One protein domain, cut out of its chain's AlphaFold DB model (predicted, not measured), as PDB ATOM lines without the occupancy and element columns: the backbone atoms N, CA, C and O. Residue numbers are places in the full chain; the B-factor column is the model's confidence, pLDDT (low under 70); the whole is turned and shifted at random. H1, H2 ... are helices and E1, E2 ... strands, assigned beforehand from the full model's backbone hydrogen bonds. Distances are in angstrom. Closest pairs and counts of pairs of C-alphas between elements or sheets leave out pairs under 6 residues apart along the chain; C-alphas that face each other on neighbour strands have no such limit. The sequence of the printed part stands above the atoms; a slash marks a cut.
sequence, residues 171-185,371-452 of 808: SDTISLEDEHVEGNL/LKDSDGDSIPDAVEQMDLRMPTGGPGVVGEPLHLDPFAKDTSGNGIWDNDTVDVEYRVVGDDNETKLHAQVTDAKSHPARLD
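Overview. This is residues 171 to 185 and 371 to 452 of the 808 residues of the protein "VWFA domain containing protein" of Haloarculaceae archaeon HSR12-2 (UniProt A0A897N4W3). There is little regular structure: a long hairpin of E2 and E3, with short E1 beside E3, makes a narrow sheet along one side of an elongated body of loops and two tiny helices, H1 and H2. Of 97 printed residues, 34 are in named elements, in the order E1, H1, H2, E2, E3, class mixed. The antiparallel sheet runs E1, E3, E2; the whole is compact, radius of gyration of the C-alphas 13.5 A, spanning 42 by 25 by 14 A.

Along the chain. Find C-alpha 171 at (101.984, 187.786, 122.459), where E1, residues 171 to 175, begins. Next come H1, residues 381 to 384, and H2, residues 418 to 421. E2, residues 422 to 431, runs 27.8 A; E3, residues 434 to 444, runs 30.5 A to C-alpha 444 at (112.547, 184.860, 114.387).

Arrangement. Look at N 172 and O 439, 2.9 A, between E1 and E3, and N 427 and O 438, 2.8 A, in the hairpin. H1 only grazes the sheet, closest to E3 at C-alphas 383 and 439, 6.5 A; H2 only grazes it too. Both helices are too short for O i to N i+4 pairs; the one O i to N i+3 pair is within range in H2, not in H1.

Size, cuts and confidence. Residues 186 to 370 are not printed, and C-alphas 185 and 371 are 10.7 A apart. H1 to H2 is a long link. Confidence is under 70 in 18 residues, among them 425 to 436.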
ATOM      1  N   SER A 171     101.883 187.484 121.040       74.44
ATOM      2  CA  SER A 171     101.984 187.786 122.459       74.44
ATOM      3  C   SER A 171     101.060 186.913 123.300       74.44
ATOM      4  O   SER A 171     100.006 186.465 122.854       74.44
ATOM      5  N   ASP A 172     101.453 186.679 124.544       80.12
ATOM      6  CA  ASP A 172     100.637 185.992 125.539       80.12
ATOM      7  C   ASP A 172     100.775 186.705 126.894       80.12
ATOM      8  O   ASP A 172     101.669 187.528 127.120       80.12
ATOM      9  N   THR A 173      99.840 186.464 127.811       79.50
ATOM     10  CA  THR A 173      99.881 187.000 129.174       79.50
ATOM     11  C   THR A 173      99.437 185.955 130.183       79.50
ATOM     12  O   THR A 173      98.263 185.589 130.244       79.50
ATOM     13  N   ILE A 174     100.352 185.558 131.063       80.94
ATOM     14  CA  ILE A 174     100.092 184.597 132.137       80.94
ATOM     15  C   ILE A 174     100.153 185.265 133.509       80.94
ATOM     16  O   ILE A 174     100.674 186.367 133.673       80.94
ATOM     17  N   SER A 175      99.610 184.596 134.523       81.19
ATOM     18  CA  SER A 175      99.802 185.004 135.919       81.19
ATOM     19  C   SER A 175     101.089 184.380 136.455       81.19
ATOM     20  O   SER A 175     101.260 183.169 136.362       81.19
ATOM     21  N   LEU A 176     101.987 185.188 137.020       75.00
ATOM     22  CA  LEU A 176     103.209 184.703 137.655       75.00
ATOM     23  C   LEU A 176     102.907 184.090 139.021       75.00
ATOM     24  O   LEU A 176     102.364 184.740 139.918       75.00
ATOM     25  N   GLU A 177     103.341 182.848 139.184       80.19
ATOM     26  CA  GLU A 177     103.339 182.110 140.453       80.19
ATOM     27  C   GLU A 177     104.755 181.975 141.045       80.19
ATOM     28  O   GLU A 177     105.745 182.195 140.352       80.19
ATOM     29  N   ASP A 178     104.862 181.587 142.325       73.44
ATOM     30  CA  ASP A 178     106.146 181.447 143.044       73.44
ATOM     31  C   ASP A 178     107.138 180.502 142.338       73.44
ATOM     32  O   ASP A 178     108.345 180.637 142.514       73.44
ATOM     33  N   GLU A 179     106.651 179.540 141.549       76.50
ATOM     34  CA  GLU A 179     107.497 178.591 140.814       76.50
ATOM     35  C   GLU A 179     108.240 179.201 139.614       76.50
ATOM     36  O   GLU A 179     109.232 178.626 139.168       76.50
ATOM     37  N   HIS A 180     107.810 180.375 139.144       78.00
ATOM     38  CA  HIS A 180     108.335 181.051 137.955       78.00
ATOM     39  C   HIS A 180     109.490 182.027 138.248       78.00
ATOM     40  O   HIS A 180     110.043 182.623 137.328       78.00
ATOM     41  N   VAL A 181     109.844 182.242 139.520       70.69
ATOM     42  CA  VAL A 181     110.811 183.273 139.938       70.69
ATOM     43  C   VAL A 181     111.970 182.683 140.736       70.69
ATOM     44  O   VAL A 181     111.813 181.707 141.471       70.69
ATOM     45  N   GLU A 182     113.141 183.315 140.667       58.88
ATOM     46  CA  GLU A 182     114.257 183.027 141.570       58.88
ATOM     47  C   GLU A 182     113.982 183.622 142.967       58.88
ATOM     48  O   GLU A 182     114.507 184.665 143.359       58.88
ATOM     49  N   GLY A 183     113.109 182.978 143.749       62.81
ATOM     50  CA  GLY A 183     112.751 183.426 145.098       62.81
ATOM     51  C   GLY A 183     111.324 183.064 145.507       62.81
ATOM     52  O   GLY A 183     110.798 182.041 145.095       62.81
ATOM     53  N   ASN A 184     110.708 183.902 146.346       54.34
ATOM     54  CA  ASN A 184     109.271 183.849 146.629       54.34
ATOM     55  C   ASN A 184     108.660 185.202 146.243       54.34
ATOM     56  O   ASN A 184     109.172 186.237 146.678       54.34
ATOM     57  N   LEU A 185     107.513 185.208 145.563       56.44
ATOM     58  CA  LEU A 185     106.676 186.399 145.371       56.44
ATOM     59  C   LEU A 185     106.197 186.950 146.726       56.44
ATOM     60  O   LEU A 185     105.967 188.150 146.895       56.44
ATOM     61  N   LEU A 371     113.105 186.256 136.914       72.69
ATOM     62  CA  LEU A 371     112.442 185.045 136.445       72.69
ATOM     63  C   LEU A 371     113.437 183.883 136.475       72.69
ATOM     64  O   LEU A 371     114.642 184.079 136.331       72.69
ATOM     65  N   LYS A 372     112.924 182.686 136.732       78.75
ATOM     66  CA  LYS A 372     113.728 181.472 136.727       78.75
ATOM     67  C   LYS A 372     114.016 181.062 135.280       78.75
ATOM     68  O   LYS A 372     113.086 180.995 134.488       78.75
ATOM     69  N   ASP A 373     115.279 180.785 134.994       78.62
ATOM     70  CA  ASP A 373     115.798 180.290 133.714       78.62
ATOM     71  C   ASP A 373     116.643 179.043 134.034       78.62
ATOM     72  O   ASP A 373     117.701 179.122 134.675       78.62
ATOM     73  N   SER A 374     116.088 177.864 133.759       83.12
ATOM     74  CA  SER A 374     116.620 176.584 134.232       83.12
ATOM     75  C   SER A 374     117.745 176.042 133.374       83.12
ATOM     76  O   SER A 374     118.611 175.333 133.907       83.12
ATOM     77  N   ASP A 375     117.729 176.312 132.076       78.44
ATOM     78  CA  ASP A 375     118.773 175.859 131.175       78.44
ATOM     79  C   ASP A 375     119.844 176.931 130.943       78.44
ATOM     80  O   ASP A 375     121.010 176.570 130.754       78.44
ATOM     81  N   GLY A 376     119.534 178.212 131.145       74.69
ATOM     82  CA  GLY A 376     120.453 179.336 131.061       74.69
ATOM     83  C   GLY A 376     120.679 179.808 129.630       74.69
ATOM     84  O   GLY A 376     121.838 180.094 129.283       74.69
ATOM     85  N   ASP A 377     119.662 179.772 128.775       70.88
ATOM     86  CA  ASP A 377     119.686 180.337 127.424       70.88
ATOM     87  C   ASP A 377     119.212 181.805 127.370       70.88
ATOM     88  O   ASP A 377     119.388 182.467 126.354       70.88
ATOM     89  N   SER A 378     118.804 182.397 128.496       75.12
ATOM     90  CA  SER A 378     118.282 183.772 128.622       75.12
ATOM     91  C   SER A 378     116.818 183.967 128.212       75.12
ATOM     92  O   SER A 378     116.337 185.104 128.278       75.12
ATOM     93  N   ILE A 379     116.090 182.902 127.872       76.94
ATOM     94  CA  ILE A 379     114.628 182.879 127.821       76.94
ATOM     95  C   ILE A 379     114.132 182.241 129.134       76.94
ATOM     96  O   ILE A 379     114.522 181.138 129.484       76.94
ATOM     97  N   PRO A 380     113.313 182.929 129.949       83.00
ATOM     98  CA  PRO A 380     112.864 182.353 131.217       83.00
ATOM     99  C   PRO A 380     111.876 181.189 131.058       83.00
ATOM    100  O   PRO A 380     110.960 181.286 130.240       83.00
ATOM    101  N   ASP A 381     111.901 180.227 131.995       85.94
ATOM    102  CA  ASP A 381     111.015 179.046 132.021       85.94
ATOM    103  C   ASP A 381     109.533 179.413 131.835       85.94
ATOM    104  O   ASP A 381     108.729 178.655 131.293       85.94
ATOM    105  N   ALA A 382     109.144 180.554 132.408       85.19
ATOM    106  CA  ALA A 382     107.780 181.057 132.392       85.19
ATOM    107  C   ALA A 382     107.374 181.595 131.018       85.19
ATOM    108  O   ALA A 382     106.208 181.479 130.670       85.19
ATOM    109  N   VAL A 383     108.317 182.175 130.272       85.25
ATOM    110  CA  VAL A 383     108.129 182.682 128.906       85.25
ATOM    111  C   VAL A 383     108.033 181.513 127.928       85.25
ATOM    112  O   VAL A 383     107.140 181.485 127.090       85.25
ATOM    113  N   GLU A 384     108.878 180.501 128.088       87.88
ATOM    114  CA  GLU A 384     108.893 179.305 127.236       87.88
ATOM    115  C   GLU A 384     107.611 178.464 127.346       87.88
ATOM    116  O   GLU A 384     107.220 177.767 126.412       87.88
ATOM    117  N   GLN A 385     106.909 178.558 128.479       90.25
ATOM    118  CA  GLN A 385     105.625 177.889 128.714       90.25
ATOM    119  C   GLN A 385     104.406 178.651 128.165       90.25
ATOM    120  O   GLN A 385     103.289 178.127 128.235       90.25
ATOM    121  N   MET A 386     104.586 179.875 127.662       88.38
ATOM    122  CA  MET A 386     103.507 180.701 127.106       88.38
ATOM    123  C   MET A 386     103.099 180.219 125.705       88.38
ATOM    124  O   MET A 386     103.878 179.575 125.002       88.38
ATOM    125  N   ASP A 387     101.870 180.525 125.269       89.62
ATOM    126  CA  ASP A 387     101.382 180.193 123.912       89.62
ATOM    127  C   ASP A 387     101.898 181.204 122.873       89.62
ATOM    128  O   ASP A 387     101.126 181.859 122.171       89.62
ATOM    129  N   LEU A 388     103.223 181.348 122.803       87.31
ATOM    130  CA  LEU A 388     103.917 182.204 121.844       87.31
ATOM    131  C   LEU A 388     103.968 181.553 120.461       87.31
ATOM    132  O   LEU A 388     104.022 180.326 120.327       87.31
ATOM    133  N   ARG A 389     103.957 182.384 119.415       88.69
ATOM    134  CA  ARG A 389     103.843 181.946 118.019       88.69
ATOM    135  C   ARG A 389     104.858 182.645 117.126       88.69
ATOM    136  O   ARG A 389     105.214 183.789 117.395       88.69
ATOM    137  N   MET A 390     105.261 181.973 116.048       87.69
ATOM    138  CA  MET A 390     106.153 182.515 115.020       87.69
ATOM    139  C   MET A 390     105.628 183.864 114.497       87.69
ATOM    140  O   MET A 390     104.488 183.909 114.015       87.69
ATOM    141  N   PRO A 391     106.426 184.946 114.569       74.75
ATOM    142  CA  PRO A 391     105.992 186.285 114.176       74.75
ATOM    143  C   PRO A 391     106.039 186.501 112.662       74.75
ATOM    144  O   PRO A 391     105.295 187.321 112.127       74.75
ATOM    145  N   THR A 392     106.894 185.751 111.969       74.62
ATOM    146  CA  THR A 392     107.212 185.898 110.549       74.62
ATOM    147  C   THR A 392     107.405 184.524 109.895       74.62
ATOM    148  O   THR A 392     107.380 183.484 110.558       74.62
ATOM    149  N   GLY A 393     107.531 184.524 108.567       77.75
ATOM    150  CA  GLY A 393     107.795 183.342 107.746       77.75
ATOM    151  C   GLY A 393     106.742 183.069 106.677       77.75
ATOM    152  O   GLY A 393     105.714 183.754 106.599       77.75
ATOM    153  N   GLY A 394     107.045 182.084 105.830       73.69
ATOM    154  CA  GLY A 394     106.199 181.648 104.726       73.69
ATOM    155  C   GLY A 394     104.883 180.992 105.176       73.69
ATOM    156  O   GLY A 394     104.621 180.823 106.380       73.69
ATOM    157  N   PRO A 395     104.014 180.617 104.217       68.75
ATOM    158  CA  PRO A 395     102.776 179.905 104.514       68.75
ATOM    159  C   PRO A 395     103.032 178.661 105.377       68.75
ATOM    160  O   PRO A 395     103.872 177.828 105.061       68.75
ATOM    161  N   GLY A 396     102.294 178.519 106.481       75.00
ATOM    162  CA  GLY A 396     102.434 177.367 107.383       75.00
ATOM    163  C   GLY A 396     103.606 177.437 108.370       75.00
ATOM    164  O   GLY A 396     103.715 176.544 109.204       75.00
ATOM    165  N   VAL A 397     104.430 178.490 108.320       84.50
ATOM    166  CA  VAL A 397     105.421 178.820 109.360       84.50
ATOM    167  C   VAL A 397     104.873 179.911 110.275       84.50
ATOM    168  O   VAL A 397     104.860 179.762 111.496       84.50
ATOM    169  N   VAL A 398     104.360 180.999 109.697       81.44
ATOM    170  CA  VAL A 398     103.870 182.137 110.481       81.44
ATOM    171  C   VAL A 398     102.631 181.782 111.317       81.44
ATOM    172  O   VAL A 398     101.653 181.215 110.818       81.44
ATOM    173  N   GLY A 399     102.650 182.138 112.604       78.50
ATOM    174  CA  GLY A 399     101.596 181.814 113.569       78.50
ATOM    175  C   GLY A 399     101.646 180.391 114.151       78.50
ATOM    176  O   GLY A 399     100.803 180.058 114.999       78.50
ATOM    177  N   GLU A 400     102.605 179.553 113.746       87.56
ATOM    178  CA  GLU A 400     102.853 178.259 114.395       87.56
ATOM    179  C   GLU A 400     103.326 178.464 115.849       87.56
ATOM    180  O   GLU A 400     104.091 179.395 116.107       87.56
ATOM    181  N   PRO A 401     102.864 177.656 116.824       90.81
ATOM    182  CA  PRO A 401     103.315 177.775 118.210       90.81
ATOM    183  C   PRO A 401     104.790 177.381 118.374       90.81
ATOM    184  O   PRO A 401     105.199 176.327 117.889       90.81
ATOM    185  N   LEU A 402     105.558 178.167 119.139       90.88
ATOM    186  CA  LEU A 402     107.007 177.966 119.298       90.88
ATOM    187  C   LEU A 402     107.369 176.651 120.000       90.88
ATOM    188  O   LEU A 402     108.361 176.029 119.635       90.88
ATOM    189  N   HIS A 403     106.560 176.218 120.975       90.50
ATOM    190  CA  HIS A 403     106.753 174.973 121.733       90.50
ATOM    191  C   HIS A 403     108.154 174.807 122.363       90.50
ATOM    192  O   HIS A 403     108.711 173.711 122.313       90.50
ATOM    193  N   LEU A 404     108.686 175.874 122.967       91.50
ATOM    194  CA  LEU A 404     109.968 175.873 123.685       91.50
ATOM    195  C   LEU A 404     109.968 174.874 124.862       91.50
ATOM    196  O   LEU A 404     108.933 174.663 125.506       91.50
ATOM    197  N   ASP A 405     111.111 174.231 125.124       92.00
ATOM    198  CA  ASP A 405     111.329 173.342 126.272       92.00
ATOM    199  C   ASP A 405     112.180 174.048 127.346       92.00
ATOM    200  O   ASP A 405     113.395 174.101 127.183       92.00
ATOM    201  N   PRO A 406     111.592 174.424 128.506       91.38
ATOM    202  CA  PRO A 406     112.264 175.160 129.589       91.38
ATOM    203  C   PRO A 406     113.522 174.553 130.209       91.38
ATOM    204  O   PRO A 406     114.058 175.042 131.205       91.38
ATOM    205  N   PHE A 407     113.909 173.364 129.768       91.81
ATOM    206  CA  PHE A 407     115.042 172.622 130.298       91.81
ATOM    207  C   PHE A 407     116.065 172.267 129.217       91.81
ATOM    208  O   PHE A 407     116.997 171.498 129.504       91.81
ATOM    209  N   ALA A 408     115.896 172.776 127.999       91.88
ATOM    210  CA  ALA A 408     116.741 172.490 126.861       91.88
ATOM    211  C   ALA A 408     116.987 173.745 126.015       91.88
ATOM    212  O   ALA A 408     116.225 174.025 125.108       91.88
ATOM    213  N   LYS A 409     118.181 174.331 126.185       89.25
ATOM    214  CA  LYS A 409     118.697 175.480 125.411       89.25
ATOM    215  C   LYS A 409     118.508 175.438 123.894       89.25
ATOM    216  O   LYS A 409     118.735 176.434 123.227       89.25
ATOM    217  N   ASP A 410     118.345 174.239 123.353       91.62
ATOM    218  CA  ASP A 410     118.167 173.942 121.939       91.62
ATOM    219  C   ASP A 410     117.019 172.938 121.880       91.62
ATOM    220  O   ASP A 410     117.227 171.721 122.012       91.62
ATOM    221  N   THR A 411     115.802 173.464 121.771       93.31
ATOM    222  CA  THR A 411     114.575 172.668 121.798       93.31
ATOM    223  C   THR A 411     114.517 171.728 120.589       93.31
ATOM    224  O   THR A 411     114.092 170.573 120.708       93.31
ATOM    225  N   SER A 412     114.978 172.176 119.418       92.50
ATOM    226  CA  SER A 412     115.003 171.363 118.195       92.50
ATOM    227  C   SER A 412     116.042 170.233 118.223       92.50
ATOM    228  O   SER A 412     115.839 169.176 117.614       92.50
ATOM    229  N   GLY A 413     117.165 170.436 118.913       91.75
ATOM    230  CA  GLY A 413     118.348 169.583 118.861       91.75
ATOM    231  C   GLY A 413     119.216 169.769 117.607       91.75
ATOM    232  O   GLY A 413     119.994 168.859 117.289       91.75
ATOM    233  N   ASN A 414     119.080 170.874 116.859       86.12
ATOM    234  CA  ASN A 414     119.875 171.168 115.652       86.12
ATOM    235  C   ASN A 414     121.225 171.858 115.960       86.12
ATOM    236  O   ASN A 414     122.056 172.064 115.069       86.12
ATOM    237  N   GLY A 415     121.492 172.171 117.226       86.25
ATOM    238  CA  GLY A 415     122.692 172.845 117.701       86.25
ATOM    239  C   GLY A 415     122.676 174.365 117.529       86.25
ATOM    240  O   GLY A 415     123.767 174.945 117.507       86.25
ATOM    241  N   ILE A 416     121.501 174.975 117.372       83.88
ATOM    242  CA  ILE A 416     121.233 176.416 117.469       83.88
ATOM    243  C   ILE A 416     120.411 176.623 118.741       83.88
ATOM    244  O   ILE A 416     119.533 175.819 119.031       83.88
ATOM    245  N   TRP A 417     120.745 177.630 119.545       84.50
ATOM    246  CA  TRP A 417     120.010 177.870 120.785       84.50
ATOM    247  C   TRP A 417     118.697 178.590 120.509       84.50
ATOM    248  O   TRP A 417     118.606 179.358 119.552       84.50
ATOM    249  N   ASP A 418     117.700 178.385 121.359       78.88
ATOM    250  CA  ASP A 418     116.371 178.949 121.140       78.88
ATOM    251  C   ASP A 418     116.435 180.486 121.102       78.88
ATOM    252  O   ASP A 418     115.910 181.101 120.173       78.88
ATOM    253  N   ASN A 419     117.225 181.099 121.986       78.44
ATOM    254  CA  ASN A 419     117.516 182.539 121.980       78.44
ATOM    255  C   ASN A 419     118.271 183.070 120.739       78.44
ATOM    256  O   ASN A 419     118.288 184.274 120.508       78.44
ATOM    257  N   ASP A 420     118.920 182.206 119.955       79.25
ATOM    258  CA  ASP A 420     119.559 182.578 118.687       79.25
ATOM    259  C   ASP A 420     118.563 182.472 117.516       79.25
ATOM    260  O   ASP A 420     118.792 183.082 116.459       79.25
ATOM    261  N   THR A 421     117.478 181.705 117.703       82.25
ATOM    262  CA  THR A 421     116.411 181.479 116.718       82.25
ATOM    263  C   THR A 421     115.235 182.439 116.849       82.25
ATOM    264  O   THR A 421     114.685 182.808 115.813       82.25
ATOM    265  N   VAL A 422     114.853 182.850 118.063       81.56
ATOM    266  CA  VAL A 422     113.702 183.729 118.322       81.56
ATOM    267  C   VAL A 422     114.051 184.834 119.311       81.56
ATOM    268  O   VAL A 422     114.644 184.581 120.359       81.56
ATOM    269  N   ASP A 423     113.608 186.049 119.002       77.56
ATOM    270  CA  ASP A 423     113.698 187.195 119.898       77.56
ATOM    271  C   ASP A 423     112.362 187.367 120.629       77.56
ATOM    272  O   ASP A 423     111.308 187.583 120.022       77.56
ATOM    273  N   VAL A 424     112.402 187.234 121.958       72.69
ATOM    274  CA  VAL A 424     111.216 187.324 122.816       72.69
ATOM    275  C   VAL A 424     111.371 188.464 123.810       72.69
ATOM    276  O   VAL A 424     112.210 188.433 124.714       72.69
ATOM    277  N   GLU A 425     110.506 189.461 123.684       66.19
ATOM    278  CA  GLU A 425     110.364 190.532 124.659       66.19
ATOM    279  C   GLU A 425     109.371 190.129 125.741       66.19
ATOM    280  O   GLU A 425     108.317 189.562 125.464       66.19
ATOM    281  N   TYR A 426     109.673 190.439 126.998       68.38
ATOM    282  CA  TYR A 426     108.750 190.165 128.089       68.38
ATOM    283  C   TYR A 426     108.839 191.204 129.198       68.38
ATOM    284  O   TYR A 426     109.887 191.781 129.484       68.38
ATOM    285  N   ARG A 427     107.708 191.409 129.877       59.88
ATOM    286  CA  ARG A 427     107.567 192.354 130.981       59.88
ATOM    287  C   ARG A 427     106.655 191.828 132.073       59.88
ATOM    288  O   ARG A 427     105.633 191.184 131.825       59.88
ATOM    289  N   VAL A 428     106.984 192.183 133.309       60.75
ATOM    290  CA  VAL A 428     106.181 191.836 134.481       60.75
ATOM    291  C   VAL A 428     105.291 193.012 134.878       60.75
ATOM    292  O   VAL A 428     105.771 194.105 135.175       60.75
ATOM    293  N   VAL A 429     103.979 192.787 134.913       56.16
ATOM    294  CA  VAL A 429     102.955 193.803 135.190       56.16
ATOM    295  C   VAL A 429     102.178 193.433 136.451       56.16
ATOM    296  O   VAL A 429     101.703 192.313 136.596       56.16
ATOM    297  N   GLY A 430     102.009 194.374 137.381       51.31
ATOM    298  CA  GLY A 430     101.120 194.194 138.534       51.31
ATOM    299  C   GLY A 430      99.694 194.654 138.221       51.31
ATOM    300  O   GLY A 430      99.513 195.796 137.808       51.31
ATOM    301  N   ASP A 431      98.690 193.805 138.460       46.31
ATOM    302  CA  ASP A 431      97.270 194.096 138.203       46.31
ATOM    303  C   ASP A 431      96.381 193.569 139.344       46.31
ATOM    304  O   ASP A 431      96.451 192.393 139.682       46.31
ATOM    305  N   ASP A 432      95.576 194.438 139.970       46.53
ATOM    306  CA  ASP A 432      94.491 194.115 140.921       46.53
ATOM    307  C   ASP A 432      94.695 192.867 141.821       46.53
ATOM    308  O   ASP A 432      93.779 192.068 142.025       46.53
ATOM    309  N   ASN A 433      95.875 192.769 142.461       56.50
ATOM    310  CA  ASN A 433      96.276 191.734 143.435       56.50
ATOM    311  C   ASN A 433      96.910 190.447 142.850       56.50
ATOM    312  O   ASN A 433      97.121 189.491 143.601       56.50
ATOM    313  N   GLU A 434      97.269 190.453 141.566       61.16
ATOM    314  CA  GLU A 434      98.040 189.424 140.855       61.16
ATOM    315  C   GLU A 434      99.238 190.053 140.120       61.16
ATOM    316  O   GLU A 434      99.206 191.210 139.691       61.16
ATOM    317  N   THR A 435     100.323 189.291 139.989       64.56
ATOM    318  CA  THR A 435     101.462 189.652 139.136       64.56
ATOM    319  C   THR A 435     101.301 188.892 137.827       64.56
ATOM    320  O   THR A 435     101.114 187.681 137.852       64.56
ATOM    321  N   LYS A 436     101.362 189.578 136.691       67.38
ATOM    322  CA  LYS A 436     101.250 188.998 135.352       67.38
ATOM    323  C   LYS A 436     102.574 189.121 134.611       67.38
ATOM    324  O   LYS A 436     103.285 190.104 134.794       67.38
ATOM    325  N   LEU A 437     102.887 188.143 133.777       71.12
ATOM    326  CA  LEU A 437     103.972 188.194 132.804       71.12
ATOM    327  C   LEU A 437     103.334 188.328 131.431       71.12
ATOM    328  O   LEU A 437     102.494 187.513 131.065       71.12
ATOM    329  N   HIS A 438     103.708 189.376 130.716       71.12
ATOM    330  CA  HIS A 438     103.372 189.571 129.316       71.12
ATOM    331  C   HIS A 438     104.626 189.285 128.497       71.12
ATOM    332  O   HIS A 438     105.684 189.793 128.862       71.12
ATOM    333  N   ALA A 439     104.515 188.503 127.432       73.75
ATOM    334  CA  ALA A 439     105.617 188.227 126.517       73.75
ATOM    335  C   ALA A 439     105.135 188.339 125.072       73.75
ATOM    336  O   ALA A 439     103.960 188.088 124.807       73.75
ATOM    337  N   GLN A 440     106.028 188.712 124.165       76.69
ATOM    338  CA  GLN A 440     105.786 188.860 122.739       76.69
ATOM    339  C   GLN A 440     107.018 188.408 121.957       76.69
ATOM    340  O   GLN A 440     108.135 188.794 122.286       76.69
ATOM    341  N   VAL A 441     106.809 187.624 120.903       76.56
ATOM    342  CA  VAL A 441     107.864 187.317 119.931       76.56
ATOM    343  C   VAL A 441     107.955 188.476 118.944       76.56
ATOM    344  O   VAL A 441     106.949 188.820 118.310       76.56
ATOM    345  N   THR A 442     109.127 189.093 118.847       68.56
ATOM    346  CA  THR A 442     109.370 190.263 117.994       68.56
ATOM    347  C   THR A 442     110.022 189.885 116.675       68.56
ATOM    348  O   THR A 442     109.629 190.425 115.645       68.56
ATOM    349  N   ASP A 443     110.936 188.915 116.689       73.50
ATOM    350  CA  ASP A 443     111.597 188.400 115.490       73.50
ATOM    351  C   ASP A 443     111.899 186.897 115.607       73.50
ATOM    352  O   ASP A 443     111.902 186.317 116.697       73.50
ATOM    353  N   ALA A 444     112.119 186.247 114.466       83.31
ATOM    354  CA  ALA A 444     112.547 184.860 114.387       83.31
ATOM    355  C   ALA A 444     113.400 184.628 113.135       83.31
ATOM    356  O   ALA A 444     113.023 185.049 112.050       83.31
ATOM    357  N   LYS A 445     114.500 183.881 113.263       86.69
ATOM    358  CA  LYS A 445     115.339 183.412 112.140       86.69
ATOM    359  C   LYS A 445     114.959 182.016 111.657       86.69
ATOM    360  O   LYS A 445     115.197 181.662 110.510       86.69
ATOM    361  N   SER A 446     114.443 181.195 112.565       92.38
ATOM    362  CA  SER A 446     113.959 179.836 112.313       92.38
ATOM    363  C   SER A 446     113.013 179.435 113.444       92.38
ATOM    364  O   SER A 446     112.900 180.137 114.450       92.38
ATOM    365  N   HIS A 447     112.304 178.326 113.285       94.50
ATOM    366  CA  HIS A 447     111.403 177.808 114.297       94.50
ATOM    367  C   HIS A 447     112.187 177.037 115.382       94.50
ATOM    368  O   HIS A 447     112.733 175.972 115.095       94.50
ATOM    369  N   PRO A 448     112.142 177.459 116.660       93.25
ATOM    370  CA  PRO A 448     113.037 176.959 117.716       93.25
ATOM    371  C   PRO A 448     112.852 175.467 118.031       93.25
ATOM    372  O   PRO A 448     113.798 174.758 118.350       93.25
ATOM    373  N   ALA A 449     111.624 174.952 117.905       93.75
ATOM    374  CA  ALA A 449     111.323 173.539 118.150       93.75
ATOM    375  C   ALA A 449     111.355 172.631 116.903       93.75
ATOM    376  O   ALA A 449     110.958 171.463 116.986       93.75
ATOM    377  N   ARG A 450     111.781 173.124 115.732       93.69
ATOM    378  CA  ARG A 450     111.844 172.327 114.493       93.69
ATOM    379  C   ARG A 450     113.281 172.233 113.991       93.69
ATOM    380  O   ARG A 450     114.057 173.163 114.097       93.69
ATOM    381  N   LEU A 451     113.637 171.067 113.448       93.81
ATOM    382  CA  LEU A 451     114.927 170.877 112.766       93.81
ATOM    383  C   LEU A 451     114.942 171.509 111.363       93.81
ATOM    384  O   LEU A 451     116.008 171.780 110.820       93.81
ATOM    385  N   ASP A 452     113.753 171.617 110.778       93.69
ATOM    386  CA  ASP A 452     113.458 172.093 109.432       93.69
ATOM    387  C   ASP A 452     112.128 172.854 109.528       93.69
ATOM    388  O   ASP A 452     111.048 172.273 109.761       93.69
TER     389      ASP A 452